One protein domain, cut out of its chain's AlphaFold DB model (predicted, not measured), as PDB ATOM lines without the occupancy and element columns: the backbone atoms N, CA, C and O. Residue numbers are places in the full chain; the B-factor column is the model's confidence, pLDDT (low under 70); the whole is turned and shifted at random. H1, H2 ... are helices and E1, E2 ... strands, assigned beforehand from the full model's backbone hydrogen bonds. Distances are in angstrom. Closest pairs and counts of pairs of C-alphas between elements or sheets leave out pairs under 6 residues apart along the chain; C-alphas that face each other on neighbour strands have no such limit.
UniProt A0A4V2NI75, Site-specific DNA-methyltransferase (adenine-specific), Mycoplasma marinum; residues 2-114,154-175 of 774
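This is residues 2 to 114 and 154 to 175 of the 774 residues of the protein "Site-specific DNA-methyltransferase (adenine-specific)" of Mycoplasma marinum (UniProt A0A4V2NI75). One helix, H3, lies in the middle between two separate sheets: the strongly twisted five-stranded sheet E5 to E9 curls round it, and the smaller four-stranded sheet E1 to E4 covers another side. H1 runs beside H3, and the short H2 packs near H3's first turns. The printed part has 135 residues with three named helices and nine named strands, in the order H1 E1 E2 E3 E4 H2 H3 E5 E6 E7 E8 E9. The larger sheet, order E5 E6 E7 E8 E9, is mixed, and the smaller, order E1 E2 E3 E4, is antiparallel; the class is mixed, helices and strands. The whole is compact, with a radius of gyration of the C-alphas of 14.9 A and spans of 46 by 32 by 30 A.

In the larger sheet, E5 (residues 81 to 88), E6 (94 to 103) and E7 (106 to 113) form a meander, each strand the antiparallel neighbour of the one before; N 82 and O 100 are 2.8 A apart, N 101 and O 109 2.9 A. E5 bends by 58 degrees at residue 84, E6 by 68 degrees at residue 98. E8 (154 to 161) is parallel to E7, with N 156 and O 110 at 2.8 A, and forms a hairpin with E9 (166 to 172), with N 172 and O 155 at 2.8 A. H3 (60 to 73) is on this sheet, in two layers, a helix on one face of a sheet; the C-alphas of Ser 63 and Phe 160 in E8 come closest, 5.0 A. E1 (16 to 20), E2 (23 to 28), E3 (31 to 36) and E4 (39 to 42) form a second meander; N 18 and O 25 are 2.8 A apart, N 26 and O 33 2.8 A, N 41 and O 34 2.8 A. H3 also makes two layers with this sheet, at a height over the sheet of 9.6 A; on the local plane it runs along the strands, at 9 degrees to E2, and the closest C-alphas are those of Ala 28 and Ala 73, 4.8 A. H1 (2 to 14) and H3 are close but not clearly touching, the C-alphas of Tyr 7 and Trp 62 6.9 A apart, at a shallow tilt of 5 degrees, the same way. H2 (51 to 54) only grazes both sheets and only just touches H3, by 3 pairs of C-alphas within 8 A and with H3's residues 61 to 64 alone; Ile 53 and Asn 61 have the closest C-alphas, 5.8 A. Every O i to N i+4 pair is within hydrogen-bond range in H3, 8 of 9 in H1, and H2 is too short for such a pair.

E6 is 25.0 A from first to last C-alpha, E8 21.6 A, E7 20.7 A, E5 20.5 A and E9 19.3 A. H3 is 20.5 A long, from C-alpha 60 at (-9.706, 38.158, 33.285). H1 is 19.1 A long, from C-alpha 2 at (-21.896, 40.272, 40.954). E9 ends at C-alpha 172, (0.752, 50.658, 20.730).

The C-alphas of Gly 21 and His 91 are the two farthest apart, 47.6 A. Residues 115 to 153 are not printed; C-alphas 114 and 154 are 17.0 A apart across the cut, which lies between E7 and E8. Of the links that are printed whole, none is long. The mean pLDDT of the printed part is 89.4; residues 2 to 3 and 89 to 93 are under 70.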
ATOM      1  N   LYS A   2     -21.166  39.199  41.668       55.41
ATOM      2  CA  LYS A   2     -21.896  40.272  40.954       55.41
ATOM      3  C   LYS A   2     -21.366  40.586  39.534       55.41
ATOM      4  O   LYS A   2     -22.168  40.706  38.623       55.41
ATOM      5  N   ASN A   3     -20.043  40.605  39.321       62.12
ATOM      6  CA  ASN A   3     -19.462  40.862  37.990       62.12
ATOM      7  C   ASN A   3     -19.726  39.732  36.976       62.12
ATOM      8  O   ASN A   3     -19.952  40.014  35.805       62.12
ATOM      9  N   PHE A   4     -19.756  38.466  37.415       74.75
ATOM     10  CA  PHE A   4     -20.003  37.314  36.532       74.75
ATOM     11  C   PHE A   4     -21.391  37.353  35.886       74.75
ATOM     12  O   PHE A   4     -21.528  37.048  34.705       74.75
ATOM     13  N   TRP A   5     -22.404  37.785  36.645       80.19
ATOM     14  CA  TRP A   5     -23.754  37.981  36.121       80.19
ATOM     15  C   TRP A   5     -23.787  39.020  35.002       80.19
ATOM     16  O   TRP A   5     -24.435  38.787  33.986       80.19
ATOM     17  N   ASN A   6     -23.035  40.113  35.137       87.06
ATOM     18  CA  ASN A   6     -22.992  41.157  34.116       87.06
ATOM     19  C   ASN A   6     -22.339  40.662  32.814       87.06
ATOM     20  O   ASN A   6     -22.880  40.899  31.739       87.06
ATOM     21  N   TYR A   7     -21.233  39.908  32.889       88.56
ATOM     22  CA  TYR A   7     -20.618  39.306  31.695       88.56
ATOM     23  C   TYR A   7     -21.569  38.333  30.980       88.56
ATOM     24  O   TYR A   7     -21.707  38.381  29.759       88.56
ATOM     25  N   ALA A   8     -22.245  37.457  31.731       87.12
ATOM     26  CA  ALA A   8     -23.192  36.498  31.164       87.12
ATOM     27  C   ALA A   8     -24.426  37.182  30.548       87.12
ATOM     28  O   ALA A   8     -24.902  36.748  29.500       87.12
ATOM     29  N   THR A   9     -24.914  38.255  31.181       89.38
ATOM     30  CA  THR A   9     -26.030  39.075  30.677       89.38
ATOM     31  C   THR A   9     -25.650  39.722  29.351       89.38
ATOM     32  O   THR A   9     -26.320  39.480  28.351       89.38
ATOM     33  N   TYR A  10     -24.491  40.391  29.302       92.12
ATOM     34  CA  TYR A  10     -23.969  40.992  28.076       92.12
ATOM     35  C   TYR A  10     -23.884  39.988  26.918       92.12
ATOM     36  O   TYR A  10     -24.294  40.286  25.797       92.12
ATOM     37  N   ILE A  11     -23.378  38.775  27.181       92.12
ATOM     38  CA  ILE A  11     -23.260  37.732  26.154       92.12
ATOM     39  C   ILE A  11     -24.637  37.328  25.607       92.12
ATOM     40  O   ILE A  11     -24.785  37.194  24.395       92.12
ATOM     41  N   ARG A  12     -25.641  37.145  26.474       91.12
ATOM     42  CA  ARG A  12     -27.000  36.752  26.060       91.12
ATOM     43  C   ARG A  12     -27.729  37.837  25.279       91.12
ATOM     44  O   ARG A  12     -28.545  37.507  24.428       91.12
ATOM     45  N   GLU A  13     -27.441  39.101  25.559       91.31
ATOM     46  CA  GLU A  13     -28.060  40.236  24.869       91.31
ATOM     47  C   GLU A  13     -27.426  40.516  23.500       91.31
ATOM     48  O   GLU A  13     -28.103  41.014  22.604       91.31
ATOM     49  N   ASN A  14     -26.143  40.180  23.315       91.69
ATOM     50  CA  ASN A  14     -25.372  40.581  22.132       91.69
ATOM     51  C   ASN A  14     -25.022  39.434  21.167       91.69
ATOM     52  O   ASN A  14     -24.560  39.701  20.056       91.69
ATOM     53  N   PHE A  15     -25.214  38.170  21.553       93.19
ATOM     54  CA  PHE A  15     -24.865  37.005  20.730       93.19
ATOM     55  C   PHE A  15     -25.987  35.959  20.706       93.19
ATOM     56  O   PHE A  15     -26.838  35.913  21.590       93.19
ATOM     57  N   GLU A  16     -25.986  35.082  19.695       91.44
ATOM     58  CA  GLU A  16     -26.928  33.957  19.625       91.44
ATOM     59  C   GLU A  16     -26.523  32.900  20.661       91.44
ATOM     60  O   GLU A  16     -25.525  32.193  20.483       91.44
ATOM     61  N   VAL A  17     -27.296  32.804  21.746       92.75
ATOM     62  CA  VAL A  17     -27.059  31.875  22.857       92.75
ATOM     63  C   VAL A  17     -28.159  30.816  22.917       92.75
ATOM     64  O   VAL A  17     -29.344  31.135  22.913       92.75
ATOM     65  N   MET A  18     -27.763  29.548  23.027       92.19
ATOM     66  CA  MET A  18     -28.653  28.405  23.224       92.19
ATOM     67  C   MET A  18     -28.250  27.623  24.474       92.19
ATOM     68  O   MET A  18     -27.093  27.229  24.623       92.19
ATOM     69  N   ASP A  19     -29.215  27.341  25.343       89.62
ATOM     70  CA  ASP A  19     -29.014  26.491  26.515       89.62
ATOM     71  C   ASP A  19     -29.323  25.027  26.163       89.62
ATOM     72  O   ASP A  19     -30.456  24.677  25.836       89.62
ATOM     73  N   ILE A  20     -28.311  24.156  26.223       87.75
ATOM     74  CA  ILE A  20     -28.424  22.719  25.935       87.75
ATOM     75  C   ILE A  20     -28.008  21.931  27.182       87.75
ATOM     76  O   ILE A  20     -26.839  21.599  27.396       87.75
ATOM     77  N   GLY A  21     -28.984  21.623  28.037       85.94
ATOM     78  CA  GLY A  21     -28.741  20.941  29.309       85.94
ATOM     79  C   GLY A  21     -27.895  21.797  30.256       85.94
ATOM     80  O   GLY A  21     -28.325  22.868  30.667       85.94
ATOM     81  N   LYS A  22     -26.692  21.322  30.611       83.06
ATOM     82  CA  LYS A  22     -25.715  22.072  31.431       83.06
ATOM     83  C   LYS A  22     -24.741  22.926  30.605       83.06
ATOM     84  O   LYS A  22     -23.871  23.573  31.183       83.06
ATOM     85  N   LYS A  23     -24.862  22.904  29.274       87.75
ATOM     86  CA  LYS A  23     -23.980  23.614  28.345       87.75
ATOM     87  C   LYS A  23     -24.664  24.856  27.802       87.75
ATOM     88  O   LYS A  23     -25.820  24.796  27.395       87.75
ATOM     89  N   ILE A  24     -23.918  25.947  27.721       91.19
ATOM     90  CA  ILE A  24     -24.321  27.160  27.011       91.19
ATOM     91  C   ILE A  24     -23.561  27.178  25.687       91.19
ATOM     92  O   ILE A  24     -22.332  27.152  25.687       91.19
ATOM     93  N   VAL A  25     -24.272  27.198  24.566       92.62
ATOM     94  CA  VAL A  25     -23.686  27.255  23.223       92.62
ATOM     95  C   VAL A  25     -23.880  28.655  22.663       92.62
ATOM     96  O   VAL A  25     -25.000  29.151  22.614       92.62
ATOM     97  N   ILE A  26     -22.793  29.285  22.234       94.75
ATOM     98  CA  ILE A  26     -22.774  30.643  21.697       94.75
ATOM     99  C   ILE A  26     -22.252  30.579  20.265       94.75
ATOM    100  O   ILE A  26     -21.178  30.019  20.022       94.75
ATOM    101  N   LYS A  27     -22.984  31.164  19.317       91.62
ATOM    102  CA  LYS A  27     -22.520  31.319  17.933       91.62
ATOM    103  C   LYS A  27     -22.098  32.755  17.663       91.62
ATOM    104  O   LYS A  27     -22.833  33.695  17.955       91.62
ATOM    105  N   ALA A  28     -20.930  32.913  17.049       90.69
ATOM    106  CA  ALA A  28     -20.426  34.202  16.595       90.69
ATOM    107  C   ALA A  28     -19.637  34.009  15.295       90.69
ATOM    108  O   ALA A  28     -18.692  33.230  15.260       90.69
ATOM    109  N   GLY A  29     -20.029  34.688  14.212       82.56
ATOM    110  CA  GLY A  29     -19.229  34.735  12.979       82.56
ATOM    111  C   GLY A  29     -18.943  33.403  12.283       82.56
ATOM    112  O   GLY A  29     -17.936  33.283  11.592       82.56
ATOM    113  N   GLY A  30     -19.789  32.390  12.487       84.88
ATOM    114  CA  GLY A  30     -19.568  31.032  11.975       84.88
ATOM    115  C   GLY A  30     -18.729  30.129  12.888       84.88
ATOM    116  O   GLY A  30     -18.633  28.936  12.618       84.88
ATOM    117  N   GLU A  31     -18.188  30.656  13.988       91.81
ATOM    118  CA  GLU A  31     -17.530  29.884  15.042       91.81
ATOM    119  C   GLU A  31     -18.526  29.565  16.171       91.81
ATOM    120  O   GLU A  31     -19.483  30.305  16.423       91.81
ATOM    121  N   THR A  32     -18.316  28.441  16.858       92.81
ATOM    122  CA  THR A  32     -19.171  27.993  17.970       92.81
ATOM    123  C   THR A  32     -18.343  27.833  19.239       92.81
ATOM    124  O   THR A  32     -17.334  27.122  19.248       92.81
ATOM    125  N   ILE A  33     -18.788  28.477  20.316       94.75
ATOM    126  CA  ILE A  33     -18.188  28.396  21.647       94.75
ATOM    127  C   ILE A  33     -19.162  27.683  22.583       94.75
ATOM    128  O   ILE A  33     -20.340  28.019  22.631       94.75
ATOM    129  N   GLU A  34     -18.675  26.712  23.348       94.12
ATOM    130  CA  GLU A  34     -19.448  26.043  24.398       94.12
ATOM    131  C   GLU A  34     -18.900  26.434  25.772       94.12
ATOM    132  O   GLU A  34     -17.686  26.416  25.975       94.12
ATOM    133  N   ILE A  35     -19.783  26.733  26.722       92.94
ATOM    134  CA  ILE A  35     -19.452  26.959  28.129       92.94
ATOM    135  C   ILE A  35     -20.088  25.851  28.966       92.94
ATOM    136  O   ILE A  35     -21.298  25.639  28.909       92.94
ATOM    137  N   GLU A  36     -19.274  25.158  29.754       91.44
ATOM    138  CA  GLU A  36     -19.685  24.089  30.665       91.44
ATOM    139  C   GLU A  36     -18.785  24.123  31.906       91.44
ATOM    140  O   GLU A  36     -17.574  24.296  31.784       91.44
ATOM    141  N   GLU A  37     -19.366  23.995  33.104       86.06
ATOM    142  CA  GLU A  37     -18.620  23.962  34.379       86.06
ATOM    143  C   GLU A  37     -17.611  25.116  34.560       86.06
ATOM    144  O   GLU A  37     -16.468  24.916  34.972       86.06
ATOM    145  N   GLU A  38     -18.030  26.346  34.237       87.31
ATOM    146  CA  GLU A  38     -17.179  27.547  34.323       87.31
ATOM    147  C   GLU A  38     -15.904  27.445  33.464       87.31
ATOM    148  O   GLU A  38     -14.872  28.050  33.764       87.31
ATOM    149  N   ARG A  39     -15.956  26.688  32.365       93.19
ATOM    150  CA  ARG A  39     -14.924  26.671  31.328       93.19
ATOM    151  C   ARG A  39     -15.552  26.882  29.963       93.19
ATOM    152  O   ARG A  39     -16.595  26.302  29.678       93.19
ATOM    153  N   PHE A  40     -14.909  27.674  29.110       94.44
ATOM    154  CA  PHE A  40     -15.316  27.788  27.710       94.44
ATOM    155  C   PHE A  40     -14.390  26.985  26.795       94.44
ATOM    156  O   PHE A  40     -13.216  26.779  27.099       94.44
ATOM    157  N   LYS A  41     -14.903  26.535  25.656       93.00
ATOM    158  CA  LYS A  41     -14.128  25.898  24.588       93.00
ATOM    159  C   LYS A  41     -14.642  26.364  23.235       93.00
ATOM    160  O   LYS A  41     -15.843  26.504  23.040       93.00
ATOM    161  N   ILE A  42     -13.727  26.578  22.303       93.06
ATOM    162  CA  ILE A  42     -14.044  26.920  20.916       93.06
ATOM    163  C   ILE A  42     -14.015  25.607  20.127       93.06
ATOM    164  O   ILE A  42     -13.026  24.868  20.200       93.06
ATOM    165  N   LEU A  43     -15.097  25.265  19.425       89.81
ATOM    166  CA  LEU A  43     -15.177  23.995  18.701       89.81
ATOM    167  C   LEU A  43     -14.072  23.899  17.639       89.81
ATOM    168  O   LEU A  43     -13.815  24.841  16.900       89.81
ATOM    169  N   ASN A  44     -13.407  22.741  17.573       85.38
ATOM    170  CA  ASN A  44     -12.293  22.453  16.658       85.38
ATOM    171  C   ASN A  44     -11.054  23.370  16.787       85.38
ATOM    172  O   ASN A  44     -10.181  23.348  15.916       85.38
ATOM    173  N   PHE A  45     -10.918  24.124  17.880       91.00
ATOM    174  CA  PHE A  45      -9.775  25.005  18.110       91.00
ATOM    175  C   PHE A  45      -8.570  24.260  18.695       91.00
ATOM    176  O   PHE A  45      -8.664  23.625  19.745       91.00
ATOM    177  N   LYS A  46      -7.415  24.355  18.025       87.56
ATOM    178  CA  LYS A  46      -6.155  23.712  18.452       87.56
ATOM    179  C   LYS A  46      -4.991  24.690  18.652       87.56
ATOM    180  O   LYS A  46      -3.908  24.263  19.033       87.56
ATOM    181  N   ASN A  47      -5.200  25.986  18.417       90.00
ATOM    182  CA  ASN A  47      -4.140  26.996  18.435       90.00
ATOM    183  C   ASN A  47      -3.986  27.636  19.829       90.00
ATOM    184  O   ASN A  47      -4.218  28.831  19.999       90.00
ATOM    185  N   TYR A  48      -3.612  26.848  20.841       92.44
ATOM    186  CA  TYR A  48      -3.288  27.352  22.183       92.44
ATOM    187  C   TYR A  48      -2.142  26.564  22.828       92.44
ATOM    188  O   TYR A  48      -1.980  25.381  22.534       92.44
ATOM    189  N   GLU A  49      -1.371  27.180  23.732       90.81
ATOM    190  CA  GLU A  49      -0.271  26.484  24.437       90.81
ATOM    191  C   GLU A  49      -0.599  26.161  25.908       90.81
ATOM    192  O   GLU A  49      -0.125  25.155  26.445       90.81
ATOM    193  N   HIS A  50      -1.475  26.940  26.555       87.44
ATOM    194  CA  HIS A  50      -1.946  26.689  27.920       87.44
ATOM    195  C   HIS A  50      -3.472  26.707  28.022       87.44
ATOM    196  O   HIS A  50      -4.149  27.550  27.450       87.44
ATOM    197  N   SER A  51      -4.039  25.775  28.793       88.81
ATOM    198  CA  SER A  51      -5.495  25.633  28.946       88.81
ATOM    199  C   SER A  51      -6.090  26.483  30.080       88.81
ATOM    200  O   SER A  51      -7.280  26.355  30.391       88.81
ATOM    201  N   ARG A  52      -5.273  27.327  30.730       90.62
ATOM    202  CA  ARG A  52      -5.686  28.211  31.830       90.62
ATOM    203  C   ARG A  52      -6.635  29.309  31.351       90.62
ATOM    204  O   ARG A  52      -7.606  29.571  32.057       90.62
ATOM    205  N   ILE A  53      -6.400  29.870  30.165       92.12
ATOM    206  CA  ILE A  53      -7.233  30.910  29.539       92.12
ATOM    207  C   ILE A  53      -8.709  30.521  29.379       92.12
ATOM    208  O   ILE A  53      -9.584  31.373  29.345       92.12
ATOM    209  N   PHE A  54      -9.010  29.221  29.352       94.31
ATOM    210  CA  PHE A  54     -10.376  28.708  29.236       94.31
ATOM    211  C   PHE A  54     -11.146  28.671  30.565       94.31
ATOM    212  O   PHE A  54     -12.327  28.335  30.567       94.31
ATOM    213  N   ASN A  55     -10.503  28.947  31.705       94.62
ATOM    214  CA  ASN A  55     -11.105  28.834  33.037       94.62
ATOM    215  C   ASN A  55     -11.802  30.134  33.468       94.62
ATOM    216  O   ASN A  55     -11.139  31.071  33.910       94.62
ATOM    217  N   LEU A  56     -13.131  30.175  33.424       92.12
ATOM    218  CA  LEU A  56     -13.950  31.344  33.765       92.12
ATOM    219  C   LEU A  56     -14.055  31.619  35.277       92.12
ATOM    220  O   LEU A  56     -14.644  32.626  35.670       92.12
ATOM    221  N   LYS A  57     -13.435  30.795  36.138       90.38
ATOM    222  CA  LYS A  57     -13.193  31.159  37.552       90.38
ATOM    223  C   LYS A  57     -12.231  32.339  37.691       90.38
ATOM    224  O   LYS A  57     -12.214  33.002  38.726       90.38
ATOM    225  N   ILE A  58     -11.409  32.576  36.670       90.69
ATOM    226  CA  ILE A  58     -10.513  33.726  36.583       90.69
ATOM    227  C   ILE A  58     -11.275  34.841  35.868       90.69
ATOM    228  O   ILE A  58     -11.687  34.672  34.725       90.69
ATOM    229  N   GLU A  59     -11.459  35.978  36.538       89.12
ATOM    230  CA  GLU A  59     -12.256  37.092  36.006       89.12
ATOM    231  C   GLU A  59     -11.710  37.633  34.672       89.12
ATOM    232  O   GLU A  59     -12.486  37.891  33.760       89.12
ATOM    233  N   GLU A  60     -10.384  37.718  34.518       90.81
ATOM    234  CA  GLU A  60      -9.706  38.158  33.285       90.81
ATOM    235  C   GLU A  60     -10.134  37.353  32.043       90.81
ATOM    236  O   GLU A  60     -10.318  37.917  30.961       90.81
ATOM    237  N   ASN A  61     -10.404  36.053  32.205       94.75
ATOM    238  CA  ASN A  61     -10.796  35.174  31.103       94.75
ATOM    239  C   ASN A  61     -12.197  35.484  30.550       94.75
ATOM    240  O   ASN A  61     -12.509  35.095  29.424       94.75
ATOM    241  N   TRP A  62     -13.037  36.217  31.288       93.88
ATOM    242  CA  TRP A  62     -14.299  36.730  30.744       93.88
ATOM    243  C   TRP A  62     -14.071  37.836  29.717       93.88
ATOM    244  O   TRP A  62     -14.723  37.835  28.672       93.88
ATOM    245  N   SER A  63     -13.106  38.731  29.962       94.94
ATOM    246  CA  SER A  63     -12.680  39.722  28.968       94.94
ATOM    247  C   SER A  63     -12.151  39.028  27.710       94.94
ATOM    248  O   SER A  63     -12.525  39.418  26.604       94.94
ATOM    249  N   VAL A  64     -11.347  37.966  27.867       96.12
ATOM    250  CA  VAL A  64     -10.855  37.148  26.741       96.12
ATOM    251  C   VAL A  64     -12.023  36.584  25.932       96.12
ATOM    252  O   VAL A  64     -12.083  36.786  24.721       96.12
ATOM    253  N   LEU A  65     -12.968  35.903  26.590       95.94
ATOM    254  CA  LEU A  65     -14.127  35.295  25.934       95.94
ATOM    255  C   LEU A  65     -14.938  36.327  25.138       95.94
ATOM    256  O   LEU A  65     -15.268  36.083  23.978       95.94
ATOM    257  N   ILE A  66     -15.222  37.491  25.727       95.44
ATOM    258  CA  ILE A  66     -15.970  38.557  25.049       95.44
ATOM    259  C   ILE A  66     -15.212  39.088  23.838       95.44
ATOM    260  O   ILE A  66     -15.813  39.274  22.781       95.44
ATOM    261  N   LEU A  67     -13.902  39.308  23.962       96.50
ATOM    262  CA  LEU A  67     -13.106  39.781  22.837       96.50
ATOM    263  C   LEU A  67     -13.108  38.769  21.689       96.50
ATOM    264  O   LEU A  67     -13.278  39.163  20.540       96.50
ATOM    265  N   LEU A  68     -12.991  37.474  21.988       96.69
ATOM    266  CA  LEU A  68     -13.066  36.414  20.980       96.69
ATOM    267  C   LEU A  68     -14.426  36.379  20.280       96.69
ATOM    268  O   LEU A  68     -14.472  36.340  19.054       96.69
ATOM    269  N   LEU A  69     -15.526  36.463  21.034       96.19
ATOM    270  CA  LEU A  69     -16.875  36.531  20.465       96.19
ATOM    271  C   LEU A  69     -17.031  37.737  19.527       96.19
ATOM    272  O   LEU A  69     -17.538  37.592  18.413       96.19
ATOM    273  N   LYS A  70     -16.540  38.914  19.934       95.50
ATOM    274  CA  LYS A  70     -16.550  40.127  19.102       95.50
ATOM    275  C   LYS A  70     -15.691  39.974  17.848       95.50
ATOM    276  O   LYS A  70     -16.137  40.349  16.767       95.50
ATOM    277  N   LEU A  71     -14.492  39.407  17.969       95.19
ATOM    278  CA  LEU A  71     -13.601  39.143  16.835       95.19
ATOM    279  C   LEU A  71     -14.259  38.206  15.819       95.19
ATOM    280  O   LEU A  71     -14.284  38.519  14.630       95.19
ATOM    281  N   PHE A  72     -14.848  37.101  16.278       95.06
ATOM    282  CA  PHE A  72     -15.554  36.179  15.394       95.06
ATOM    283  C   PHE A  72     -16.748  36.858  14.729       95.06
ATOM    284  O   PHE A  72     -16.854  36.825  13.509       95.06
ATOM    285  N   ALA A  73     -17.585  37.584  15.478       93.19
ATOM    286  CA  ALA A  73     -18.703  38.340  14.909       93.19
ATOM    287  C   ALA A  73     -18.274  39.373  13.844       93.19
ATOM    288  O   ALA A  73     -19.050  39.668  12.939       93.19
ATOM    289  N   ARG A  74     -17.037  39.886  13.911       91.44
ATOM    290  CA  ARG A  74     -16.437  40.766  12.892       91.44
ATOM    291  C   ARG A  74     -15.801  40.038  11.705       91.44
ATOM    292  O   ARG A  74     -15.358  40.699  10.774       91.44
ATOM    293  N   GLY A  75     -15.765  38.710  11.710       92.06
ATOM    294  CA  GLY A  75     -15.294  37.892  10.592       92.06
ATOM    295  C   GLY A  75     -13.857  37.378  10.711       92.06
ATOM    296  O   GLY A  75     -13.365  36.766   9.761       92.06
ATOM    297  N   TYR A  76     -13.184  37.579  11.850       93.31
ATOM    298  CA  TYR A  76     -11.930  36.873  12.136       93.31
ATOM    299  C   TYR A  76     -12.199  35.375  12.303       93.31
ATOM    300  O   TYR A  76     -13.224  34.982  12.852       93.31
ATOM    301  N   LYS A  77     -11.278  34.522  11.850       92.38
ATOM    302  CA  LYS A  77     -11.434  33.059  11.919       92.38
ATOM    303  C   LYS A  77     -10.645  32.472  13.075       92.38
ATOM    304  O   LYS A  77      -9.550  32.935  13.385       92.38
ATOM    305  N   ALA A  78     -11.111  31.357  13.633       92.00
ATOM    306  CA  ALA A  78     -10.402  30.644  14.697       92.00
ATOM    307  C   ALA A  78      -8.938  30.315  14.329       92.00
ATOM    308  O   ALA A  78      -8.035  30.446  15.149       92.00
ATOM    309  N   LYS A  79      -8.661  29.972  13.065       92.00
ATOM    310  CA  LYS A  79      -7.296  29.688  12.578       92.00
ATOM    311  C   LYS A  79      -6.333  30.888  12.611       92.00
ATOM    312  O   LYS A  79      -5.127  30.682  12.516       92.00
ATOM    313  N   GLU A  80      -6.850  32.112  12.687       94.44
ATOM    314  CA  GLU A  80      -6.077  33.363  12.711       94.44
ATOM    315  C   GLU A  80      -5.737  33.805  14.138       94.44
ATOM    316  O   GLU A  80      -4.953  34.734  14.320       94.44
ATOM    317  N   ILE A  81      -6.298  33.135  15.147       95.75
ATOM    318  CA  ILE A  81      -6.107  33.451  16.558       95.75
ATOM    319  C   ILE A  81      -5.256  32.358  17.206       95.75
ATOM    320  O   ILE A  81      -5.477  31.164  17.006       95.75
ATOM    321  N   THR A  82      -4.266  32.775  17.989       95.88
ATOM    322  CA  THR A  82      -3.478  31.911  18.874       95.88
ATOM    323  C   THR A  82      -3.642  32.393  20.306       95.88
ATOM    324  O   THR A  82      -3.510  33.588  20.560       95.88
ATOM    325  N   LEU A  83      -3.928  31.477  21.229       95.94
ATOM    326  CA  LEU A  83      -4.118  31.790  22.646       95.94
ATOM    327  C   LEU A  83      -2.924  31.337  23.487       95.94
ATOM    328  O   LEU A  83      -2.367  30.266  23.239       95.94
ATOM    329  N   GLU A  84      -2.584  32.109  24.518       93.50
ATOM    330  CA  GLU A  84      -1.528  31.769  25.487       93.50
ATOM    331  C   GLU A  84      -0.187  31.451  24.806       93.50
ATOM    332  O   GLU A  84       0.429  30.414  25.049       93.50
ATOM    333  N   LYS A  85       0.244  32.309  23.877       92.00
ATOM    334  CA  LYS A  85       1.498  32.108  23.142       92.00
ATOM    335  C   LYS A  85       2.682  32.325  24.084       92.00
ATOM    336  O   LYS A  85       2.806  33.409  24.649       92.00
ATOM    337  N   THR A  86       3.570  31.339  24.232       89.00
ATOM    338  CA  THR A  86       4.683  31.417  25.185       89.00
ATOM    339  C   THR A  86       6.029  31.742  24.549       89.00
ATOM    340  O   THR A  86       6.388  31.253  23.476       89.00
ATOM    341  N   TRP A  87       6.829  32.520  25.280       86.44
ATOM    342  CA  TRP A  87       8.243  32.749  24.983       86.44
ATOM    343  C   TRP A  87       9.102  32.604  26.241       86.44
ATOM    344  O   TRP A  87       8.651  32.803  27.376       86.44
ATOM    345  N   LYS A  88      10.385  32.287  26.033       77.50
ATOM    346  CA  LYS A  88      11.405  32.371  27.084       77.50
ATOM    347  C   LYS A  88      11.845  33.828  27.238       77.50
ATOM    348  O   LYS A  88      12.483  34.387  26.352       77.50
ATOM    349  N   LEU A  89      11.514  34.438  28.371       69.12
ATOM    350  CA  LEU A  89      11.872  35.809  28.735       69.12
ATOM    351  C   LEU A  89      13.145  35.800  29.605       69.12
ATOM    352  O   LEU A  89      13.098  36.049  30.809       69.12
ATOM    353  N   GLY A  90      14.291  35.470  28.997       62.75
ATOM    354  CA  GLY A  90      15.588  35.325  29.681       62.75
ATOM    355  C   GLY A  90      15.896  33.889  30.131       62.75
ATOM    356  O   GLY A  90      15.276  32.944  29.645       62.75
ATOM    357  N   HIS A  91      16.867  33.720  31.041       49.16
ATOM    358  CA  HIS A  91      17.394  32.395  31.410       49.16
ATOM    359  C   HIS A  91      16.356  31.470  32.086       49.16
ATOM    360  O   HIS A  91      16.345  30.288  31.759       49.16
ATOM    361  N   ASP A  92      15.425  32.000  32.903       48.19
ATOM    362  CA  ASP A  92      14.513  31.166  33.724       48.19
ATOM    363  C   ASP A  92      13.021  31.569  33.724       48.19
ATOM    364  O   ASP A  92      12.201  30.907  34.364       48.19
ATOM    365  N   LYS A  93      12.611  32.648  33.040       59.25
ATOM    366  CA  LYS A  93      11.212  33.125  33.076       59.25
ATOM    367  C   LYS A  93      10.466  32.781  31.789       59.25
ATOM    368  O   LYS A  93      10.964  33.023  30.695       59.25
ATOM    369  N   LYS A  94       9.248  32.253  31.919       71.62
ATOM    370  CA  LYS A  94       8.302  32.075  30.807       71.62
ATOM    371  C   LYS A  94       7.221  33.150  30.897       71.62
ATOM    372  O   LYS A  94       6.683  33.370  31.979       71.62
ATOM    373  N   GLY A  95       6.943  33.821  29.785       81.56
ATOM    374  CA  GLY A  95       5.787  34.708  29.633       81.56
ATOM    375  C   GLY A  95       4.827  34.129  28.602       81.56
ATOM    376  O   GLY A  95       5.289  33.492  27.656       81.56
ATOM    377  N   SER A  96       3.530  34.338  28.808       88.50
ATOM    378  CA  SER A  96       2.454  33.901  27.918       88.50
ATOM    379  C   SER A  96       1.595  35.105  27.541       88.50
ATOM    380  O   SER A  96       1.189  35.845  28.435       88.50
ATOM    381  N   LEU A  97       1.393  35.340  26.246       93.25
ATOM    382  CA  LEU A  97       0.496  36.373  25.727       93.25
ATOM    383  C   LEU A  97      -0.895  35.779  25.528       93.25
ATOM    384  O   LEU A  97      -1.031  34.759  24.849       93.25
ATOM    385  N   ASP A  98      -1.914  36.455  26.050       95.25
ATOM    386  CA  ASP A  98      -3.284  35.940  26.068       95.25
ATOM    387  C   ASP A  98      -3.849  35.700  24.666       95.25
ATOM    388  O   ASP A  98      -4.353  34.611  24.387       95.25
ATOM    389  N   ILE A  99      -3.748  36.688  23.767       96.69
ATOM    390  CA  ILE A  99      -4.285  36.595  22.404       96.69
ATOM    391  C   ILE A  99      -3.280  37.158  21.396       96.69
ATOM    392  O   ILE A  99      -2.852  38.307  21.479       96.69
ATOM    393  N   MET A 100      -2.956  36.367  20.377       96.12
ATOM    394  CA  MET A 100      -2.225  36.799  19.188       96.12
ATOM    395  C   MET A 100      -3.095  36.604  17.948       96.12
ATOM    396  O   MET A 100      -3.543  35.490  17.670       96.12
ATOM    397  N   ILE A 101      -3.302  37.674  17.184       95.62
ATOM    398  CA  ILE A 101      -4.020  37.656  15.906       95.62
ATOM    399  C   ILE A 101      -2.993  37.694  14.774       95.62
ATOM    400  O   ILE A 101      -2.100  38.542  14.789       95.62
ATOM    401  N   SER A 102      -3.138  36.820  13.779       94.44
ATOM    402  CA  SER A 102      -2.181  36.642  12.684       94.44
ATOM    403  C   SER A 102      -2.845  36.679  11.309       94.44
ATOM    404  O   SER A 102      -3.853  36.019  11.064       94.44
ATOM    405  N   ARG A 103      -2.220  37.393  10.364       91.56
ATOM    406  CA  ARG A 103      -2.556  37.352   8.935       91.56
ATOM    407  C   ARG A 103      -1.748  36.237   8.276       91.56
ATOM    408  O   ARG A 103      -0.612  36.435   7.837       91.56
ATOM    409  N   GLY A 104      -2.311  35.032   8.245       88.19
ATOM    410  CA  GLY A 104      -1.588  33.839   7.802       88.19
ATOM    411  C   GLY A 104      -0.462  33.487   8.778       88.19
ATOM    412  O   GLY A 104      -0.731  33.143   9.923       88.19
ATOM    413  N   LYS A 105       0.799  33.570   8.335       86.12
ATOM    414  CA  LYS A 105       1.981  33.314   9.186       86.12
ATOM    415  C   LYS A 105       2.565  34.576   9.828       86.12
ATOM    416  O   LYS A 105       3.543  34.475  10.562       86.12
ATOM    417  N   THR A 106       2.026  35.751   9.516       90.75
ATOM    418  CA  THR A 106       2.557  37.025  10.006       90.75
ATOM    419  C   THR A 106       1.729  37.499  11.198       90.75
ATOM    420  O   THR A 106       0.511  37.632  11.038       90.75
ATOM    421  N   PRO A 107       2.339  37.765  12.367       92.12
ATOM    422  CA  PRO A 107       1.620  38.350  13.493       92.12
ATOM    423  C   PRO A 107       1.084  39.726  13.091       92.12
ATOM    424  O   PRO A 107       1.768  40.500  12.424       92.12
ATOM    425  N   PHE A 108      -0.154  40.017  13.467       92.44
ATOM    426  CA  PHE A 108      -0.832  41.275  13.167       92.44
ATOM    427  C   PHE A 108      -1.048  42.096  14.442       92.44
ATOM    428  O   PHE A 108      -0.636  43.254  14.494       92.44
ATOM    429  N   HIS A 109      -1.631  41.493  15.485       94.12
ATOM    430  CA  HIS A 109      -1.948  42.183  16.740       94.12
ATOM    431  C   HIS A 109      -1.649  41.297  17.954       94.12
ATOM    432  O   HIS A 109      -2.155  40.180  18.046       94.12
ATOM    433  N   LEU A 110      -0.843  41.806  18.887       95.56
ATOM    434  CA  LEU A 110      -0.559  41.187  20.186       95.56
ATOM    435  C   LEU A 110      -1.459  41.792  21.273       95.56
ATOM    436  O   LEU A 110      -1.454  43.007  21.454       95.56
ATOM    437  N   ILE A 111      -2.225  40.994  22.011       96.06
ATOM    438  CA  ILE A 111      -3.169  41.508  23.011       96.06
ATOM    439  C   ILE A 111      -2.943  40.815  24.351       96.06
ATOM    440  O   ILE A 111      -3.108  39.603  24.476       96.06
ATOM    441  N   GLU A 112      -2.586  41.618  25.348       95.00
ATOM    442  CA  GLU A 112      -2.546  41.222  26.752       95.00
ATOM    443  C   GLU A 112      -3.859  41.664  27.404       95.00
ATOM    444  O   GLU A 112      -4.203  42.850  27.418       95.00
ATOM    445  N   VAL A 113      -4.613  40.712  27.933       94.25
ATOM    446  CA  VAL A 113      -5.925  40.956  28.520       94.25
ATOM    447  C   VAL A 113      -5.773  41.163  30.019       94.25
ATOM    448  O   VAL A 113      -4.945  40.534  30.663       94.25
ATOM    449  N   LYS A 114      -6.534  42.098  30.583       92.94
ATOM    450  CA  LYS A 114      -6.577  42.397  32.016       92.94
ATOM    451  C   LYS A 114      -8.025  42.555  32.469       92.94
ATOM    452  O   LYS A 114      -8.952  42.677  31.664       92.94
ATOM    453  N   TYR A 154       0.431  45.925  15.580       91.00
ATOM    454  CA  TYR A 154      -0.217  46.472  16.768       91.00
ATOM    455  C   TYR A 154       0.031  45.621  18.012       91.00
ATOM    456  O   TYR A 154       0.167  44.398  17.952       91.00
ATOM    457  N   ALA A 155       0.022  46.272  19.171       93.56
ATOM    458  CA  ALA A 155      -0.002  45.605  20.463       93.56
ATOM    459  C   ALA A 155      -0.948  46.349  21.396       93.56
ATOM    460  O   ALA A 155      -1.096  47.565  21.284       93.56
ATOM    461  N   SER A 156      -1.655  45.669  22.290       94.25
ATOM    462  CA  SER A 156      -2.595  46.341  23.190       94.25
ATOM    463  C   SER A 156      -2.715  45.664  24.535       94.25
ATOM    464  O   SER A 156      -2.688  44.440  24.627       94.25
ATOM    465  N   TYR A 157      -2.936  46.485  25.556       94.19
ATOM    466  CA  TYR A 157      -3.682  46.028  26.717       94.19
ATOM    467  C   TYR A 157      -5.178  46.164  26.437       94.19
ATOM    468  O   TYR A 157      -5.606  47.145  25.818       94.19
ATOM    469  N   TYR A 158      -5.959  45.189  26.889       95.81
ATOM    470  CA  TYR A 158      -7.407  45.174  26.721       95.81
ATOM    471  C   TYR A 158      -8.119  44.732  28.000       95.81
ATOM    472  O   TYR A 158      -7.692  43.783  28.655       95.81
ATOM    473  N   ALA A 159      -9.245  45.366  28.313       95.19
ATOM    474  CA  ALA A 159     -10.236  44.824  29.234       95.19
ATOM    475  C   ALA A 159     -11.652  45.096  28.720       95.19
ATOM    476  O   ALA A 159     -11.891  46.082  28.021       95.19
ATOM    477  N   PHE A 160     -12.599  44.250  29.122       94.44
ATOM    478  CA  PHE A 160     -14.018  44.559  29.010       94.44
ATOM    479  C   PHE A 160     -14.547  45.001  30.375       94.44
ATOM    480  O   PHE A 160     -14.364  44.297  31.368       94.44
ATOM    481  N   ASN A 161     -15.209  46.155  30.435       91.88
ATOM    482  CA  ASN A 161     -15.906  46.609  31.633       91.88
ATOM    483  C   ASN A 161     -17.384  46.193  31.553       91.88
ATOM    484  O   ASN A 161     -18.139  46.799  30.790       91.88
ATOM    485  N   PRO A 162     -17.832  45.213  32.360       85.50
ATOM    486  CA  PRO A 162     -19.183  44.674  32.262       85.50
ATOM    487  C   PRO A 162     -20.254  45.556  32.921       85.50
ATOM    488  O   PRO A 162     -21.431  45.261  32.788       85.50
ATOM    489  N   ILE A 163     -19.890  46.607  33.670       85.38
ATOM    490  CA  ILE A 163     -20.867  47.524  34.294       85.38
ATOM    491  C   ILE A 163     -21.318  48.601  33.300       85.38
ATOM    492  O   ILE A 163     -22.465  49.031  33.343       85.38
ATOM    493  N   GLY A 164     -20.415  49.040  32.421       84.31
ATOM    494  CA  GLY A 164     -20.695  50.032  31.378       84.31
ATOM    495  C   GLY A 164     -20.655  49.470  29.958       84.31
ATOM    496  O   GLY A 164     -20.616  50.254  29.017       84.31
ATOM    497  N   GLU A 165     -20.573  48.142  29.824       89.88
ATOM    498  CA  GLU A 165     -20.487  47.395  28.558       89.88
ATOM    499  C   GLU A 165     -19.440  47.934  27.575       89.88
ATOM    500  O   GLU A 165     -19.640  47.994  26.361       89.88
ATOM    501  N   LYS A 166     -18.293  48.351  28.112       91.19
ATOM    502  CA  LYS A 166     -17.302  49.128  27.368       91.19
ATOM    503  C   LYS A 166     -16.015  48.347  27.146       91.19
ATOM    504  O   LYS A 166     -15.447  47.794  28.086       91.19
ATOM    505  N   ASP A 167     -15.529  48.376  25.909       93.00
ATOM    506  CA  ASP A 167     -14.185  47.924  25.557       93.00
ATOM    507  C   ASP A 167     -13.145  48.994  25.906       93.00
ATOM    508  O   ASP A 167     -13.251  50.152  25.488       93.00
ATOM    509  N   GLU A 168     -12.112  48.604  26.645       93.56
ATOM    510  CA  GLU A 168     -11.027  49.486  27.065       93.56
ATOM    511  C   GLU A 168      -9.718  49.040  26.411       93.56
ATOM    512  O   GLU A 168      -9.048  48.125  26.889       93.56
ATOM    513  N   PHE A 169      -9.361  49.693  25.303       92.62
ATOM    514  CA  PHE A 169      -8.103  49.462  24.596       92.62
ATOM    515  C   PHE A 169      -7.043  50.488  24.988       92.62
ATOM    516  O   PHE A 169      -7.330  51.668  25.181       92.62
ATOM    517  N   PHE A 170      -5.802  50.016  25.063       91.38
ATOM    518  CA  PHE A 170      -4.604  50.829  25.215       91.38
ATOM    519  C   PHE A 170      -3.565  50.299  24.231       91.38
ATOM    520  O   PHE A 170      -2.860  49.323  24.501       91.38
ATOM    521  N   THR A 171      -3.542  50.902  23.047       89.25
ATOM    522  CA  THR A 171      -2.865  50.389  21.862       89.25
ATOM    523  C   THR A 171      -1.536  51.091  21.611       89.25
ATOM    524  O   THR A 171      -1.400  52.310  21.726       89.25
ATOM    525  N   ILE A 172      -0.549  50.277  21.255       89.31
ATOM    526  CA  ILE A 172       0.752  50.658  20.730       89.31
ATOM    527  C   ILE A 172       0.702  50.456  19.219       89.31
ATOM    528  O   ILE A 172       0.374  49.369  18.737       89.31
ATOM    529  N   THR A 173       1.030  51.516  18.492       85.50
ATOM    530  CA  THR A 173       1.116  51.547  17.031       85.50
ATOM    531  C   THR A 173       2.570  51.718  16.596       85.50
ATOM    532  O   THR A 173       3.439  51.995  17.422       85.50
ATOM    533  N   ASP A 174       2.837  51.543  15.299       81.50
ATOM    534  CA  ASP A 174       4.165  51.721  14.695       81.50
ATOM    535  C   ASP A 174       5.273  50.885  15.366       81.50
ATOM    536  O   ASP A 174       6.411  51.322  15.560       81.50
ATOM    537  N   ILE A 175       4.906  49.658  15.751       88.25
ATOM    538  CA  ILE A 175       5.784  48.713  16.448       88.25
ATOM    539  C   ILE A 175       7.074  48.494  15.679       88.25
ATOM    540  O   ILE A 175       8.145  48.611  16.264       88.25
TER     541      ILE A 175